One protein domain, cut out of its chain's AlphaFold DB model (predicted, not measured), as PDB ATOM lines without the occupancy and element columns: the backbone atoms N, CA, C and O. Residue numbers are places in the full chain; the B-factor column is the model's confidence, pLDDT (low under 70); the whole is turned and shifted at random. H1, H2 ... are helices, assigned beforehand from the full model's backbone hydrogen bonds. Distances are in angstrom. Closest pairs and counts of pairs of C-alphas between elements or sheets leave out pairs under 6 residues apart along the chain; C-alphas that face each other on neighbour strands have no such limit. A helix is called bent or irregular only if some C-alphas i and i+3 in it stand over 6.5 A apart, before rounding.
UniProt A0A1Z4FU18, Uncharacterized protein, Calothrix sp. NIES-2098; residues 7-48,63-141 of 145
ATOM      1  N   ASP A   7       0.621 -33.403  15.350       91.12
ATOM      2  CA  ASP A   7       0.855 -33.744  16.761       91.12
ATOM      3  C   ASP A   7       1.580 -35.086  16.922       91.12
ATOM      4  O   ASP A   7       2.505 -35.205  17.728       91.12
ATOM      5  N   GLN A   8       1.197 -36.095  16.132       93.12
ATOM      6  CA  GLN A   8       1.892 -37.384  16.115       93.12
ATOM      7  C   GLN A   8       3.329 -37.219  15.620       93.12
ATOM      8  O   GLN A   8       4.238 -37.803  16.201       93.12
ATOM      9  N   ALA A   9       3.545 -36.382  14.604       92.94
ATOM     10  CA  ALA A   9       4.868 -36.150  14.040       92.94
ATOM     11  C   ALA A   9       5.771 -35.429  15.049       92.94
ATOM     12  O   ALA A   9       6.923 -35.813  15.237       92.94
ATOM     13  N   ILE A  10       5.233 -34.443  15.773       92.94
ATOM     14  CA  ILE A  10       5.938 -33.763  16.866       92.94
ATOM     15  C   ILE A  10       6.316 -34.759  17.964       92.94
ATOM     16  O   ILE A  10       7.459 -34.750  18.421       92.94
ATOM     17  N   GLN A  11       5.395 -35.635  18.368       94.19
ATOM     18  CA  GLN A  11       5.673 -36.645  19.388       94.19
ATOM     19  C   GLN A  11       6.773 -37.618  18.935       94.19
ATOM     20  O   GLN A  11       7.732 -37.844  19.676       94.19
ATOM     21  N   SER A  12       6.703 -38.115  17.698       94.19
ATOM     22  CA  SER A  12       7.751 -38.959  17.111       94.19
ATOM     23  C   SER A  12       9.097 -38.239  17.027       94.19
ATOM     24  O   SER A  12      10.135 -38.833  17.312       94.19
ATOM     25  N   ALA A  13       9.102 -36.944  16.706       93.88
ATOM     26  CA  ALA A  13      10.318 -36.141  16.674       93.88
ATOM     27  C   ALA A  13      10.932 -35.961  18.068       93.88
ATOM     28  O   ALA A  13      12.151 -36.025  18.206       93.88
ATOM     29  N   ILE A  14      10.116 -35.789  19.111       93.94
ATOM     30  CA  ILE A  14      10.587 -35.725  20.503       93.94
ATOM     31  C   ILE A  14      11.240 -37.050  20.914       93.94
ATOM     32  O   ILE A  14      12.331 -37.044  21.490       93.94
ATOM     33  N   GLU A  15      10.600 -38.175  20.601       94.38
ATOM     34  CA  GLU A  15      11.109 -39.514  20.916       94.38
ATOM     35  C   GLU A  15      12.421 -39.808  20.185       94.38
ATOM     36  O   GLU A  15      13.411 -40.194  20.814       94.38
ATOM     37  N   LEU A  16      12.471 -39.543  18.878       94.75
ATOM     38  CA  LEU A  16      13.681 -39.719  18.083       94.75
ATOM     39  C   LEU A  16      14.807 -38.784  18.550       94.75
ATOM     40  O   LEU A  16      15.950 -39.219  18.699       94.75
ATOM     41  N   ASN A  17      14.495 -37.524  18.868       94.25
ATOM     42  CA  ASN A  17      15.471 -36.573  19.401       94.25
ATOM     43  C   ASN A  17      16.089 -37.053  20.723       94.25
ATOM     44  O   ASN A  17      17.287 -36.867  20.946       94.25
ATOM     45  N   ALA A  18      15.304 -37.702  21.589       93.56
ATOM     46  CA  ALA A  18      15.806 -38.270  22.838       93.56
ATOM     47  C   ALA A  18      16.795 -39.428  22.604       93.56
ATOM     48  O   ALA A  18      17.759 -39.564  23.361       93.56
ATOM     49  N   SER A  19      16.585 -40.238  21.564       92.69
ATOM     50  CA  SER A  19      17.514 -41.303  21.155       92.69
ATOM     51  C   SER A  19      18.798 -40.729  20.551       92.69
ATOM     52  O   SER A  19      19.900 -41.081  20.974       92.69
ATOM     53  N   VAL A  20      18.676 -39.762  19.636       92.44
ATOM     54  CA  VAL A  20      19.822 -39.090  18.995       92.44
ATOM     55  C   VAL A  20      20.670 -38.326  20.013       92.44
ATOM     56  O   VAL A  20      21.894 -38.391  19.955       92.44
ATOM     57  N   SER A  21      20.053 -37.697  21.015       88.44
ATOM     58  CA  SER A  21      20.780 -37.018  22.100       88.44
ATOM     59  C   SER A  21      21.659 -37.970  22.927       88.44
ATOM     60  O   SER A  21      22.628 -37.533  23.545       88.44
ATOM     61  N   LYS A  22      21.332 -39.269  22.968       88.94
ATOM     62  CA  LYS A  22      22.094 -40.289  23.710       88.94
ATOM     63  C   LYS A  22      23.142 -40.983  22.848       88.94
ATOM     64  O   LYS A  22      24.215 -41.322  23.336       88.94
ATOM     65  N   GLU A  23      22.812 -41.236  21.586       88.38
ATOM     66  CA  GLU A  23      23.578 -42.134  20.716       88.38
ATOM     67  C   GLU A  23      24.275 -41.421  19.550       88.38
ATOM     68  O   GLU A  23      25.124 -42.016  18.880       88.38
ATOM     69  N   GLY A  24      23.966 -40.141  19.342       88.62
ATOM     70  CA  GLY A  24      24.459 -39.300  18.258       88.62
ATOM     71  C   GLY A  24      23.650 -39.429  16.963       88.62
ATOM     72  O   GLY A  24      22.742 -40.253  16.831       88.62
ATOM     73  N   LEU A  25      24.031 -38.628  15.960       86.62
ATOM     74  CA  LEU A  25      23.368 -38.553  14.645       86.62
ATOM     75  C   LEU A  25      23.346 -39.879  13.864       86.62
ATOM     76  O   LEU A  25      22.553 -40.024  12.938       86.62
ATOM     77  N   LYS A  26      24.148 -40.874  14.266       86.94
ATOM     78  CA  LYS A  26      24.153 -42.220  13.669       86.94
ATOM     79  C   LYS A  26      22.788 -42.921  13.716       86.94
ATOM     80  O   LYS A  26      22.580 -43.854  12.955       86.94
ATOM     81  N   VAL A  27      21.890 -42.496  14.610       89.19
ATOM     82  CA  VAL A  27      20.518 -43.024  14.726       89.19
ATOM     83  C   VAL A  27      19.545 -42.279  13.809       89.19
ATOM     84  O   VAL A  27      18.567 -42.856  13.353       89.19
ATOM     85  N   ALA A  28      19.823 -41.018  13.473       88.88
ATOM     86  CA  ALA A  28      18.901 -40.187  12.707       88.88
ATOM     87  C   ALA A  28      18.860 -40.552  11.211       88.88
ATOM     88  O   ALA A  28      17.787 -40.587  10.620       88.88
ATOM     89  N   PHE A  29      20.011 -40.864  10.604       89.50
ATOM     90  CA  PHE A  29      20.087 -41.228   9.180       89.50
ATOM     91  C   PHE A  29      19.422 -42.573   8.835       89.50
ATOM     92  O   PHE A  29      18.753 -42.643   7.805       89.50
ATOM     93  N   PRO A  30      19.536 -43.638   9.655       91.94
ATOM     94  CA  PRO A  30      18.738 -44.849   9.468       91.94
ATOM     95  C   PRO A  30      17.229 -44.599   9.537       91.94
ATOM     96  O   PRO A  30      16.493 -45.145   8.723       91.94
ATOM     97  N   GLU A  31      16.767 -43.748  10.457       93.31
ATOM     98  CA  GLU A  31      15.345 -43.385  10.550       93.31
ATOM     99  C   GLU A  31      14.897 -42.528   9.361       93.31
ATOM    100  O   GLU A  31      13.795 -42.716   8.856       93.31
ATOM    101  N   LEU A  32      15.765 -41.649   8.845       92.88
ATOM    102  CA  LEU A  32      15.512 -40.930   7.595       92.88
ATOM    103  C   LEU A  32      15.359 -41.889   6.415       92.88
ATOM    104  O   LEU A  32      14.395 -41.782   5.665       92.88
ATOM    105  N   ARG A  33      16.279 -42.849   6.272       92.12
ATOM    106  CA  ARG A  33      16.207 -43.877   5.226       92.12
ATOM    107  C   ARG A  33      14.892 -44.644   5.310       92.12
ATOM    108  O   ARG A  33      14.194 -44.753   4.311       92.12
ATOM    109  N   LYS A  34      14.542 -45.122   6.505       92.31
ATOM    110  CA  LYS A  34      13.302 -45.859   6.740       92.31
ATOM    111  C   LYS A  34      12.068 -45.023   6.393       92.31
ATOM    112  O   LYS A  34      11.167 -45.527   5.742       92.31
ATOM    113  N   ALA A  35      12.037 -43.748   6.778       92.38
ATOM    114  CA  ALA A  35      10.920 -42.863   6.453       92.38
ATOM    115  C   ALA A  35      10.771 -42.635   4.938       92.38
ATOM    116  O   ALA A  35       9.650 -42.541   4.444       92.38
ATOM    117  N   ILE A  36      11.885 -42.561   4.199       91.00
ATOM    118  CA  ILE A  36      11.882 -42.473   2.732       91.00
ATOM    119  C   ILE A  36      11.371 -43.779   2.115       91.00
ATOM    120  O   ILE A  36      10.502 -43.735   1.252       91.00
ATOM    121  N   GLU A  37      11.875 -44.928   2.574       90.62
ATOM    122  CA  GLU A  37      11.424 -46.254   2.129       90.62
ATOM    123  C   GLU A  37       9.915 -46.431   2.354       90.62
ATOM    124  O   GLU A  37       9.198 -46.804   1.434       90.62
ATOM    125  N   GLU A  38       9.407 -46.073   3.535       90.31
ATOM    126  CA  GLU A  38       7.977 -46.160   3.849       90.31
ATOM    127  C   GLU A  38       7.119 -45.223   2.981       90.31
ATOM    128  O   GLU A  38       6.006 -45.583   2.597       90.31
ATOM    129  N   PHE A  39       7.622 -44.031   2.652       89.06
ATOM    130  CA  PHE A  39       6.929 -43.084   1.776       89.06
ATOM    131  C   PHE A  39       6.850 -43.588   0.326       89.06
ATOM    132  O   PHE A  39       5.792 -43.496  -0.301       89.06
ATOM    133  N   GLU A  40       7.939 -44.170  -0.184       88.19
ATOM    134  CA  GLU A  40       7.964 -44.815  -1.501       88.19
ATOM    135  C   GLU A  40       7.070 -46.066  -1.543       88.19
ATOM    136  O   GLU A  40       6.316 -46.247  -2.502       88.19
ATOM    137  N   ASP A  41       7.094 -46.897  -0.493       88.94
ATOM    138  CA  ASP A  41       6.260 -48.103  -0.359       88.94
ATOM    139  C   ASP A  41       4.759 -47.772  -0.324       88.94
ATOM    140  O   ASP A  41       3.928 -48.545  -0.812       88.94
ATOM    141  N   ASP A  42       4.402 -46.597   0.196       85.94
ATOM    142  CA  ASP A  42       3.042 -46.057   0.158       85.94
ATOM    143  C   ASP A  42       2.625 -45.538  -1.234       85.94
ATOM    144  O   ASP A  42       1.475 -45.136  -1.436       85.94
ATOM    145  N   GLY A  43       3.532 -45.581  -2.213       86.44
ATOM    146  CA  GLY A  43       3.294 -45.191  -3.599       86.44
ATOM    147  C   GLY A  43       3.552 -43.713  -3.885       86.44
ATOM    148  O   GLY A  43       3.159 -43.236  -4.955       86.44
ATOM    149  N   TYR A  44       4.193 -42.986  -2.967       85.88
ATOM    150  CA  TYR A  44       4.551 -41.588  -3.176       85.88
ATOM    151  C   TYR A  44       5.989 -41.464  -3.705       85.88
ATOM    152  O   TYR A  44       6.925 -41.912  -3.046       85.88
ATOM    153  N   PRO A  45       6.205 -40.830  -4.873       83.50
ATOM    154  CA  PRO A  45       7.554 -40.564  -5.360       83.50
ATOM    155  C   PRO A  45       8.260 -39.575  -4.433       83.50
ATOM    156  O   PRO A  45       7.691 -38.528  -4.107       83.50
ATOM    157  N   ILE A  46       9.508 -39.851  -4.054       80.75
ATOM    158  CA  ILE A  46      10.301 -38.952  -3.204       80.75
ATOM    159  C   ILE A  46      10.514 -37.579  -3.860       80.75
ATOM    160  O   ILE A  46      10.620 -36.557  -3.188       80.75
ATOM    161  N   GLU A  47      10.477 -37.520  -5.189       77.94
ATOM    162  CA  GLU A  47      10.561 -36.286  -5.966       77.94
ATOM    163  C   GLU A  47       9.382 -35.340  -5.700       77.94
ATOM    164  O   GLU A  47       9.488 -34.144  -5.946       77.94
ATOM    165  N   THR A  48       8.259 -35.835  -5.168       78.69
ATOM    166  CA  THR A  48       7.093 -34.989  -4.856       78.69
ATOM    167  C   THR A  48       7.320 -34.044  -3.686       78.69
ATOM    168  O   THR A  48       6.593 -33.058  -3.561       78.69
ATOM    169  N   LYS A  63      16.657 -42.933  -5.465       61.41
ATOM    170  CA  LYS A  63      16.193 -44.204  -4.912       61.41
ATOM    171  C   LYS A  63      16.249 -44.072  -3.403       61.41
ATOM    172  O   LYS A  63      17.236 -43.530  -2.906       61.41
ATOM    173  N   SER A  64      15.302 -44.663  -2.682       58.34
ATOM    174  CA  SER A  64      15.357 -44.865  -1.220       58.34
ATOM    175  C   SER A  64      16.725 -45.296  -0.676       58.34
ATOM    176  O   SER A  64      17.104 -44.959   0.447       58.34
ATOM    177  N   THR A  65      17.523 -46.009  -1.474       60.25
ATOM    178  CA  THR A  65      18.868 -46.438  -1.085       60.25
ATOM    179  C   THR A  65      19.878 -45.295  -0.920       60.25
ATOM    180  O   THR A  65      20.885 -45.499  -0.240       60.25
ATOM    181  N   ASP A  66      19.629 -44.111  -1.481       79.88
ATOM    182  CA  ASP A  66      20.571 -42.984  -1.515       79.88
ATOM    183  C   ASP A  66      20.193 -41.853  -0.536       79.88
ATOM    184  O   ASP A  66      19.998 -40.692  -0.898       79.88
ATOM    185  N   VAL A  67      20.053 -42.217   0.745       84.81
ATOM    186  CA  VAL A  67      19.679 -41.294   1.833       84.81
ATOM    187  C   VAL A  67      20.669 -40.140   2.014       84.81
ATOM    188  O   VAL A  67      20.268 -39.041   2.387       84.81
ATOM    189  N   GLU A  68      21.958 -40.378   1.758       84.25
ATOM    190  CA  GLU A  68      23.002 -39.357   1.880       84.25
ATOM    191  C   GLU A  68      22.817 -38.295   0.803       84.25
ATOM    192  O   GLU A  68      22.771 -37.107   1.118       84.25
ATOM    193  N   ARG A  69      22.594 -38.717  -0.446       83.00
ATOM    194  CA  ARG A  69      22.333 -37.788  -1.541       83.00
ATOM    195  C   ARG A  69      21.022 -37.036  -1.370       83.00
ATOM    196  O   ARG A  69      20.972 -35.838  -1.637       83.00
ATOM    197  N   PHE A  70      19.973 -37.720  -0.909       86.31
ATOM    198  CA  PHE A  70      18.718 -37.065  -0.550       86.31
ATOM    199  C   PHE A  70      18.962 -35.981   0.505       86.31
ATOM    200  O   PHE A  70      18.524 -34.849   0.329       86.31
ATOM    201  N   TRP A  71      19.695 -36.306   1.575       89.38
ATOM    202  CA  TRP A  71      20.008 -35.348   2.630       89.38
ATOM    203  C   TRP A  71      20.819 -34.159   2.112       89.38
ATOM    204  O   TRP A  71      20.490 -33.027   2.452       89.38
ATOM    205  N   GLU A  72      21.837 -34.378   1.280       85.88
ATOM    206  CA  GLU A  72      22.619 -33.294   0.671       85.88
ATOM    207  C   GLU A  72      21.720 -32.307  -0.080       85.88
ATOM    208  O   GLU A  72      21.726 -31.118   0.226       85.88
ATOM    209  N   ILE A  73      20.898 -32.811  -1.006       83.62
ATOM    210  CA  ILE A  73      20.010 -31.979  -1.828       83.62
ATOM    211  C   ILE A  73      18.975 -31.279  -0.945       83.62
ATOM    212  O   ILE A  73      18.802 -30.064  -0.997       83.62
ATOM    213  N   TYR A  74      18.298 -32.042  -0.090       86.81
ATOM    214  CA  TYR A  74      17.192 -31.521   0.696       86.81
ATOM    215  C   TYR A  74      17.660 -30.533   1.769       86.81
ATOM    216  O   TYR A  74      16.990 -29.538   2.041       86.81
ATOM    217  N   SER A  75      18.822 -30.774   2.379       88.25
ATOM    218  CA  SER A  75      19.395 -29.838   3.345       88.25
ATOM    219  C   SER A  75      19.758 -28.510   2.686       88.25
ATOM    220  O   SER A  75      19.432 -27.470   3.254       88.25
ATOM    221  N   ASP A  76      20.338 -28.514   1.484       85.31
ATOM    222  CA  ASP A  76      20.625 -27.292   0.728       85.31
ATOM    223  C   ASP A  76      19.345 -26.497   0.421       85.31
ATOM    224  O   ASP A  76      19.265 -25.292   0.680       85.31
ATOM    225  N   LEU A  77      18.283 -27.191   0.016       84.62
ATOM    226  CA  LEU A  77      16.976 -26.589  -0.222       84.62
ATOM    227  C   LEU A  77      16.380 -25.926   1.026       84.62
ATOM    228  O   LEU A  77      15.908 -24.783   0.967       84.62
ATOM    229  N   ILE A  78      16.413 -26.619   2.172       88.06
ATOM    230  CA  ILE A  78      15.967 -26.060   3.458       88.06
ATOM    231  C   ILE A  78      16.764 -24.792   3.765       88.06
ATOM    232  O   ILE A  78      16.195 -23.790   4.203       88.06
ATOM    233  N   ARG A  79      18.078 -24.813   3.534       86.88
ATOM    234  CA  ARG A  79      18.967 -23.690   3.848       86.88
ATOM    235  C   ARG A  79      18.647 -22.486   2.971       86.88
ATOM    236  O   ARG A  79      18.408 -21.402   3.503       86.88
ATOM    237  N   LYS A  80      18.542 -22.670   1.656       83.69
ATOM    238  CA  LYS A  80      18.156 -21.604   0.715       83.69
ATOM    239  C   LYS A  80      16.791 -21.005   1.047       83.69
ATOM    240  O   LYS A  80      16.633 -19.787   1.018       83.69
ATOM    241  N   SER A  81      15.828 -21.852   1.402       82.25
ATOM    242  CA  SER A  81      14.440 -21.431   1.618       82.25
ATOM    243  C   SER A  81      14.217 -20.785   2.987       82.25
ATOM    244  O   SER A  81      13.475 -19.812   3.104       82.25
ATOM    245  N   LEU A  82      14.852 -21.309   4.042       84.50
ATOM    246  CA  LEU A  82      14.491 -20.981   5.425       84.50
ATOM    247  C   LEU A  82      15.615 -20.342   6.252       84.50
ATOM    248  O   LEU A  82      15.309 -19.748   7.288       84.50
ATOM    249  N   CYS A  83      16.881 -20.418   5.826       85.50
ATOM    250  CA  CYS A  83      18.015 -19.821   6.553       85.50
ATOM    251  C   CYS A  83      18.400 -18.409   6.085       85.50
ATOM    252  O   CYS A  83      19.251 -17.781   6.715       85.50
ATOM    253  N   GLY A  84      17.795 -17.880   5.014       82.00
ATOM    254  CA  GLY A  84      18.019 -16.491   4.596       82.00
ATOM    255  C   GLY A  84      17.654 -15.482   5.695       82.00
ATOM    256  O   GLY A  84      16.920 -15.804   6.627       82.00
ATOM    257  N   SER A  85      18.097 -14.225   5.578       73.81
ATOM    258  CA  SER A  85      17.898 -13.190   6.616       73.81
ATOM    259  C   SER A  85      16.428 -12.930   6.990       73.81
ATOM    260  O   SER A  85      16.149 -12.398   8.059       73.81
ATOM    261  N   ASN A  86      15.488 -13.317   6.121       74.38
ATOM    262  CA  ASN A  86      14.041 -13.246   6.353       74.38
ATOM    263  C   ASN A  86      13.362 -14.631   6.431       74.38
ATOM    264  O   ASN A  86      12.131 -14.700   6.467       74.38
ATOM    265  N   GLY A  87      14.141 -15.714   6.423       79.94
ATOM    266  CA  GLY A  87      13.660 -17.092   6.431       79.94
ATOM    267  C   GLY A  87      13.156 -17.532   7.806       79.94
ATOM    268  O   GLY A  87      13.552 -16.994   8.843       79.94
ATOM    269  N   ASP A  88      12.243 -18.501   7.828       82.56
ATOM    270  CA  ASP A  88      11.540 -18.857   9.064       82.56
ATOM    271  C   ASP A  88      12.419 -19.606  10.079       82.56
ATOM    272  O   ASP A  88      12.243 -19.416  11.284       82.56
ATOM    273  N   LEU A  89      13.436 -20.360   9.632       80.19
ATOM    274  CA  LEU A  89      14.436 -20.927  10.547       80.19
ATOM    275  C   LEU A  89      15.308 -19.824  11.164       80.19
ATOM    276  O   LEU A  89      15.613 -19.880  12.355       80.19
ATOM    277  N   HIS A  90      15.646 -18.784  10.398       77.94
ATOM    278  CA  HIS A  90      16.383 -17.633  10.924       77.94
ATOM    279  C   HIS A  90      15.576 -16.875  11.992       77.94
ATOM    280  O   HIS A  90      16.109 -16.500  13.038       77.94
ATOM    281  N   LYS A  91      14.263 -16.703  11.784       79.56
ATOM    282  CA  LYS A  91      13.366 -16.094  12.782       79.56
ATOM    283  C   LYS A  91      13.264 -16.929  14.054       79.56
ATOM    284  O   LYS A  91      13.251 -16.356  15.144       79.56
ATOM    285  N   LEU A  92      13.216 -18.261  13.938       73.19
ATOM    286  CA  LEU A  92      13.223 -19.149  15.103       73.19
ATOM    287  C   LEU A  92      14.460 -18.919  15.973       73.19
ATOM    288  O   LEU A  92      14.316 -18.727  17.178       73.19
ATOM    289  N   VAL A  93      15.646 -18.858  15.366       72.56
ATOM    290  CA  VAL A  93      16.892 -18.529  16.077       72.56
ATOM    291  C   VAL A  93      16.798 -17.157  16.746       72.56
ATOM    292  O   VAL A  93      17.010 -17.041  17.954       72.56
ATOM    293  N   GLN A  94      16.453 -16.110  15.986       70.81
ATOM    294  CA  GLN A  94      16.414 -14.735  16.502       70.81
ATOM    295  C   GLN A  94      15.414 -14.550  17.647       70.81
ATOM    296  O   GLN A  94      15.627 -13.725  18.535       70.81
ATOM    297  N   SER A  95      14.319 -15.311  17.636       70.06
ATOM    298  CA  SER A  95      13.271 -15.223  18.651       70.06
ATOM    299  C   SER A  95      13.702 -15.740  20.029       70.06
ATOM    300  O   SER A  95      12.979 -15.530  21.002       70.06
ATOM    301  N   GLY A  96      14.851 -16.425  20.134       58.91
ATOM    302  CA  GLY A  96      15.320 -17.029  21.384       58.91
ATOM    303  C   GLY A  96      14.365 -18.087  21.950       58.91
ATOM    304  O   GLY A  96      14.532 -18.520  23.091       58.91
ATOM    305  N   ILE A  97      13.354 -18.498  21.172       57.53
ATOM    306  CA  ILE A  97      12.513 -19.645  21.486       57.53
ATOM    307  C   ILE A  97      13.453 -20.842  21.494       57.53
ATOM    308  O   ILE A  97      14.193 -21.056  20.533       57.53
ATOM    309  N   SER A  98      13.453 -21.602  22.591       57.84
ATOM    310  CA  SER A  98      14.201 -22.853  22.659       57.84
ATOM    311  C   SER A  98      13.899 -23.649  21.396       57.84
ATOM    312  O   SER A  98      12.733 -23.915  21.093       57.84
ATOM    313  N   THR A  99      14.938 -23.959  20.620       71.38
ATOM    314  CA  THR A  99      14.854 -24.602  19.304       71.38
ATOM    315  C   THR A  99      14.450 -26.063  19.477       71.38
ATOM    316  O   THR A  99      15.209 -27.001  19.259       71.38
ATOM    317  N   SER A 100      13.237 -26.256  19.986       87.06
ATOM    318  CA  SER A 100      12.633 -27.550  20.200       87.06
ATOM    319  C   SER A 100      12.423 -28.205  18.847       87.06
ATOM    320  O   SER A 100      12.085 -27.550  17.856       87.06
ATOM    321  N   VAL A 101      12.581 -29.522  18.819       89.69
ATOM    322  CA  VAL A 101      12.370 -30.307  17.603       89.69
ATOM    323  C   VAL A 101      10.962 -30.131  17.033       89.69
ATOM    324  O   VAL A 101      10.807 -30.085  15.820       89.69
ATOM    325  N   GLY A 102       9.955 -29.909  17.886       90.62
ATOM    326  CA  GLY A 102       8.597 -29.589  17.445       90.62
ATOM    327  C   GLY A 102       8.491 -28.235  16.737       90.62
ATOM    328  O   GLY A 102       7.834 -28.146  15.705       90.62
ATOM    329  N   ALA A 103       9.169 -27.195  17.237       89.38
ATOM    330  CA  ALA A 103       9.175 -25.878  16.594       89.38
ATOM    331  C   ALA A 103       9.900 -25.906  15.238       89.38
ATOM    332  O   ALA A 103       9.409 -25.329  14.266       89.38
ATOM    333  N   VAL A 104      11.030 -26.618  15.158       91.00
ATOM    334  CA  VAL A 104      11.755 -26.823  13.893       91.00
ATOM    335  C   VAL A 104      10.903 -27.619  12.911       91.00
ATOM    336  O   VAL A 104      10.724 -27.172  11.784       91.00
ATOM    337  N   LEU A 105      10.305 -28.736  13.335       92.38
ATOM    338  CA  LEU A 105       9.423 -29.543  12.492       92.38
ATOM    339  C   LEU A 105       8.248 -28.725  11.947       92.38
ATOM    340  O   LEU A 105       8.014 -28.729  10.742       92.38
ATOM    341  N   ALA A 106       7.538 -28.000  12.815       90.44
ATOM    342  CA  ALA A 106       6.426 -27.152  12.399       90.44
ATOM    343  C   ALA A 106       6.880 -26.125  11.354       90.44
ATOM    344  O   ALA A 106       6.219 -25.962  10.335       90.44
ATOM    345  N   THR A 107       8.047 -25.512  11.563       89.69
ATOM    346  CA  THR A 107       8.618 -24.526  10.637       89.69
ATOM    347  C   THR A 107       9.002 -25.133   9.293       89.69
ATOM    348  O   THR A 107       8.742 -24.516   8.266       89.69
ATOM    349  N   LEU A 108       9.571 -26.342   9.266       89.44
ATOM    350  CA  LEU A 108       9.863 -27.048   8.015       89.44
ATOM    351  C   LEU A 108       8.579 -27.329   7.236       89.44
ATOM    352  O   LEU A 108       8.492 -27.032   6.048       89.44
ATOM    353  N   VAL A 109       7.563 -27.861   7.920       89.75
ATOM    354  CA  VAL A 109       6.291 -28.237   7.300       89.75
ATOM    355  C   VAL A 109       5.571 -27.015   6.742       89.75
ATOM    356  O   VAL A 109       5.144 -27.031   5.590       89.75
ATOM    357  N   THR A 110       5.454 -25.942   7.525       87.62
ATOM    358  CA  THR A 110       4.754 -24.730   7.081       87.62
ATOM    359  C   THR A 110       5.575 -23.921   6.086       87.62
ATOM    360  O   THR A 110       5.017 -23.410   5.122       87.62
ATOM    361  N   GLY A 111       6.886 -23.806   6.310       84.31
ATOM    362  CA  GLY A 111       7.785 -22.981   5.505       84.31
ATOM    363  C   GLY A 111       8.031 -23.549   4.111       84.31
ATOM    364  O   GLY A 111       8.186 -22.785   3.165       84.31
ATOM    365  N   LEU A 112       8.014 -24.877   3.964       83.31
ATOM    366  CA  LEU A 112       8.171 -25.551   2.669       83.31
ATOM    367  C   LEU A 112       6.839 -26.021   2.066       83.31
ATOM    368  O   LEU A 112       6.829 -26.588   0.978       83.31
ATOM    369  N   GLY A 113       5.713 -25.815   2.759       85.00
ATOM    370  CA  GLY A 113       4.398 -26.257   2.287       85.00
ATOM    371  C   GLY A 113       4.281 -27.780   2.145       85.00
ATOM    372  O   GLY A 113       3.647 -28.263   1.207       85.00
ATOM    373  N   ILE A 114       4.900 -28.538   3.055       84.38
ATOM    374  CA  ILE A 114       4.994 -30.000   2.958       84.38
ATOM    375  C   ILE A 114       3.612 -30.648   3.140       84.38
ATOM    376  O   ILE A 114       2.915 -30.343   4.115       84.38
ATOM    377  N   PRO A 115       3.202 -31.575   2.251       85.56
ATOM    378  CA  PRO A 115       1.949 -32.303   2.408       85.56
ATOM    379  C   PRO A 115       1.985 -33.228   3.629       85.56
ATOM    380  O   PRO A 115       3.024 -33.781   3.983       85.56
ATOM    381  N   ALA A 116       0.819 -33.471   4.237       85.88
ATOM    382  CA  ALA A 116       0.701 -34.320   5.427       85.88
ATOM    383  C   ALA A 116       1.282 -35.737   5.228       85.88
ATOM    384  O   ALA A 116       1.887 -36.290   6.144       85.88
ATOM    385  N   ALA A 117       1.171 -36.287   4.015       87.12
ATOM    386  CA  ALA A 117       1.726 -37.594   3.657       87.12
ATOM    387  C   ALA A 117       3.253 -37.683   3.858       87.12
ATOM    388  O   ALA A 117       3.778 -38.752   4.144       87.12
ATOM    389  N   ALA A 118       3.969 -36.560   3.757       89.56
ATOM    390  CA  ALA A 118       5.423 -36.492   3.888       89.56
ATOM    391  C   ALA A 118       5.900 -36.143   5.310       89.56
ATOM    392  O   ALA A 118       7.104 -36.018   5.551       89.56
ATOM    393  N   LEU A 119       4.981 -36.005   6.277       91.06
ATOM    394  CA  LEU A 119       5.330 -35.672   7.662       91.06
ATOM    395  C   LEU A 119       6.295 -36.684   8.285       91.06
ATOM    396  O   LEU A 119       7.179 -36.280   9.037       91.06
ATOM    397  N   GLY A 120       6.172 -37.967   7.930       92.19
ATOM    398  CA  GLY A 120       7.076 -39.020   8.396       92.19
ATOM    399  C   GLY A 120       8.542 -38.758   8.039       92.19
ATOM    400  O   GLY A 120       9.412 -38.958   8.879       92.19
ATOM    401  N   ILE A 121       8.816 -38.221   6.844       92.81
ATOM    402  CA  ILE A 121      10.175 -37.866   6.396       92.81
ATOM    403  C   ILE A 121      10.681 -36.614   7.124       92.81
ATOM    404  O   ILE A 121      11.863 -36.510   7.454       92.81
ATOM    405  N   MET A 122       9.793 -35.663   7.423       93.31
ATOM    406  CA  MET A 122      10.191 -34.416   8.086       93.31
ATOM    407  C   MET A 122      10.626 -34.625   9.540       93.31
ATOM    408  O   MET A 122      11.432 -33.848  10.051       93.31
ATOM    409  N   VAL A 123      10.139 -35.679  10.203       95.12
ATOM    410  CA  VAL A 123      10.515 -36.030  11.582       95.12
ATOM    411  C   VAL A 123      12.036 -36.198  11.747       95.12
ATOM    412  O   VAL A 123      12.630 -35.426  12.507       95.12
ATOM    413  N   PRO A 124      12.708 -37.140  11.056       94.94
ATOM    414  CA  PRO A 124      14.152 -37.302  11.174       94.94
ATOM    415  C   PRO A 124      14.927 -36.073  10.682       94.94
ATOM    416  O   PRO A 124      15.935 -35.727  11.292       94.94
ATOM    417  N   ILE A 125      14.443 -35.347   9.667       94.19
ATOM    418  CA  ILE A 125      15.070 -34.097   9.196       94.19
ATOM    419  C   ILE A 125      15.112 -33.045  10.309       94.19
ATOM    420  O   ILE A 125      16.172 -32.481  10.590       94.19
ATOM    421  N   ALA A 126      13.984 -32.805  10.983       93.75
ATOM    422  CA  ALA A 126      13.910 -31.851  12.085       93.75
ATOM    423  C   ALA A 126      14.866 -32.231  13.225       93.75
ATOM    424  O   ALA A 126      15.539 -31.367  13.791       93.75
ATOM    425  N   VAL A 127      14.961 -33.528  13.537       94.69
ATOM    426  CA  VAL A 127      15.884 -34.044  14.556       94.69
ATOM    427  C   VAL A 127      17.340 -33.809  14.157       94.69
ATOM    428  O   VAL A 127      18.120 -33.348  14.992       94.69
ATOM    429  N   ILE A 128      17.713 -34.090  12.903       93.12
ATOM    430  CA  ILE A 128      19.075 -33.852  12.405       93.12
ATOM    431  C   ILE A 128      19.430 -32.370  12.553       93.12
ATOM    432  O   ILE A 128      20.456 -32.051  13.150       93.12
ATOM    433  N   ILE A 129      18.556 -31.467  12.100       91.50
ATOM    434  CA  ILE A 129      18.784 -30.015  12.165       91.50
ATOM    435  C   ILE A 129      18.963 -29.538  13.608       91.50
ATOM    436  O   ILE A 129      19.896 -28.792  13.898       91.50
ATOM    437  N   VAL A 130      18.108 -29.978  14.536       91.25
ATOM    438  CA  VAL A 130      18.218 -29.580  15.949       91.25
ATOM    439  C   VAL A 130      19.513 -30.076  16.585       91.25
ATOM    440  O   VAL A 130      20.127 -29.334  17.348       91.25
ATOM    441  N   ASN A 131      19.953 -31.294  16.264       90.81
ATOM    442  CA  ASN A 131      21.180 -31.858  16.833       90.81
ATOM    443  C   ASN A 131      22.456 -31.305  16.183       90.81
ATOM    444  O   ASN A 131      23.491 -31.265  16.844       90.81
ATOM    445  N   ILE A 132      22.396 -30.849  14.928       89.38
ATOM    446  CA  ILE A 132      23.451 -30.018  14.321       89.38
ATOM    447  C   ILE A 132      23.463 -28.622  14.971       89.38
ATOM    448  O   ILE A 132      24.525 -28.035  15.171       89.38
ATOM    449  N   GLY A 133      22.284 -28.120  15.342       87.81
ATOM    450  CA  GLY A 133      22.040 -26.750  15.774       87.81
ATOM    451  C   GLY A 133      21.614 -25.895  14.584       87.81
ATOM    452  O   GLY A 133      22.298 -25.869  13.565       87.81
ATOM    453  N   VAL A 134      20.491 -25.177  14.709       85.69
ATOM    454  CA  VAL A 134      19.912 -24.402  13.591       85.69
ATOM    455  C   VAL A 134      20.890 -23.351  13.061       85.69
ATOM    456  O   VAL A 134      21.017 -23.211  11.850       85.69
ATOM    457  N   ASP A 135      21.646 -22.682  13.936       84.12
ATOM    458  CA  ASP A 135      22.685 -21.732  13.517       84.12
ATOM    459  C   ASP A 135      23.790 -22.397  12.704       84.12
ATOM    460  O   ASP A 135      24.109 -21.952  11.605       84.12
ATOM    461  N   ALA A 136      24.349 -23.497  13.213       85.25
ATOM    462  CA  ALA A 136      25.396 -24.235  12.516       85.25
ATOM    463  C   ALA A 136      24.887 -24.767  11.170       85.25
ATOM    464  O   ALA A 136      25.551 -24.600  10.149       85.25
ATOM    465  N   PHE A 137      23.671 -25.316  11.152       87.31
ATOM    466  CA  PHE A 137      22.994 -25.757   9.940       87.31
ATOM    467  C   PHE A 137      22.830 -24.609   8.930       87.31
ATOM    468  O   PHE A 137      23.094 -24.783   7.740       87.31
ATOM    469  N   CYS A 138      22.466 -23.410   9.385       84.25
ATOM    470  CA  CYS A 138      22.329 -22.247   8.517       84.25
ATOM    471  C   CYS A 138      23.673 -21.647   8.058       84.25
ATOM    472  O   CYS A 138      23.703 -21.071   6.978       84.25
ATOM    473  N   ILE A 139      24.778 -21.813   8.798       80.62
ATOM    474  CA  ILE A 139      26.107 -21.248   8.467       80.62
ATOM    475  C   ILE A 139      26.897 -22.087   7.449       80.62
ATOM    476  O   ILE A 139      27.727 -21.536   6.730       80.62
ATOM    477  N   MET A 140      26.635 -23.392   7.318       67.50
ATOM    478  CA  MET A 140      27.335 -24.310   6.387       67.50
ATOM    479  C   MET A 140      27.280 -23.910   4.877       67.50
ATOM    480  O   MET A 140      27.631 -24.701   4.016       67.50
ATOM    481  N   THR A 141      26.771 -22.725   4.513       50.22
ATOM    482  CA  THR A 141      26.488 -22.209   3.152       50.22
ATOM    483  C   THR A 141      27.467 -21.103   2.791       50.22
ATOM    484  O   THR A 141      27.645 -20.821   1.614       50.22
TER     485      THR A 141
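What this domain is: This is residues 7 to 48 and 63 to 141 of the 145 residues of an uncharacterized protein of Calothrix sp. NIES-2098 (UniProt A0A1Z4FU18). A compact all-helix domain is built round H6, which runs through the middle; H1 and H2, a helical hairpin, pack on it to make a three-helix bundle, and H5 crosses it. H3 runs on the far side of H6 from H1, from the H2 side to a corner with H4, and the short H7 packs on H4. The printed part has 121 residues with seven named helices, H1 to H7 in order, and no named strand; 91 residues are in helices. The radius of gyration of the C-alphas is 13.4 A, and the C-alphas span 39 by 30 by 27 A.

Where its parts are: H1, residues 7 to 23, begins at C-alpha 7 (0.855, -33.744, 16.761) and is 24.5 A long. H2, residues 25 to 41, is 24.7 A long, and is neither bent nor irregular, but only just: C-alphas 26 and 29 are 6.1 A apart. H3, residues 67 to 82, is 21.3 A long and begins at C-alpha 67 (19.679, -41.294, 1.833). H4 is residues 88 to 94, and H5 is residues 101 to 111. H6, residues 116 to 132, is 24.8 A long and irregular, with C-alphas 117 and 120 at 7.3 A, and has a kink of 37 degrees near residue 123. H7, residues 134 to 139, ends at C-alpha 139 (26.107, -21.248, 8.467).

How they stand to each other: H1, H2 and H6 form an up and down bundle, each running against the one before it in the chain. H1, with residues 16 to 20 alone, touches H2; the closest C-alphas, Val 20 and Val 27, are 5.8 A apart, at a steep tilt of 37 degrees, only just past shallow. H2 and H6 touch at Ala 35 and Ile 121, their closest C-alphas at 5.1 A, with a shallow tilt of 12 degrees, opposite ways. H5 is the hub, touching H1, H3, H4 and H6; its closest C-alpha pair with H6 is Leu 105 and Ala 126, 5.1 A, at a steep tilt of 54 degrees. H3 touches H2 with residue 67 alone, 5.5 A from Arg 33 between C-alphas, and H3 and H6 are near each other. H3 and H4 only just touch, only at the corner, with 3 pairs of C-alphas within 8 A; the closest are Leu 82 and Leu 89, 5.1 A. H7 touches H4, the closest C-alphas being Val 93 and Val 134, 7.1 A. Every O i to N i+4 pair is within hydrogen-bond range in H3, H4, H5 and H7, against 12 of 13 in H1, 10 of 13 in H2 and 9 of 13 in H6.

The domain as a whole: The two C-alphas farthest apart are those of Gly 43 and Gly 96, 39.5 A. Residues 49 to 62 are not printed, and C-alphas 48 and 63 across this cut are 13.0 A apart. Of the links printed whole, none is long. Mean pLDDT of the printed part is 85.4, with residues 63 to 65, 96 to 98 and 140 to 141 under 70.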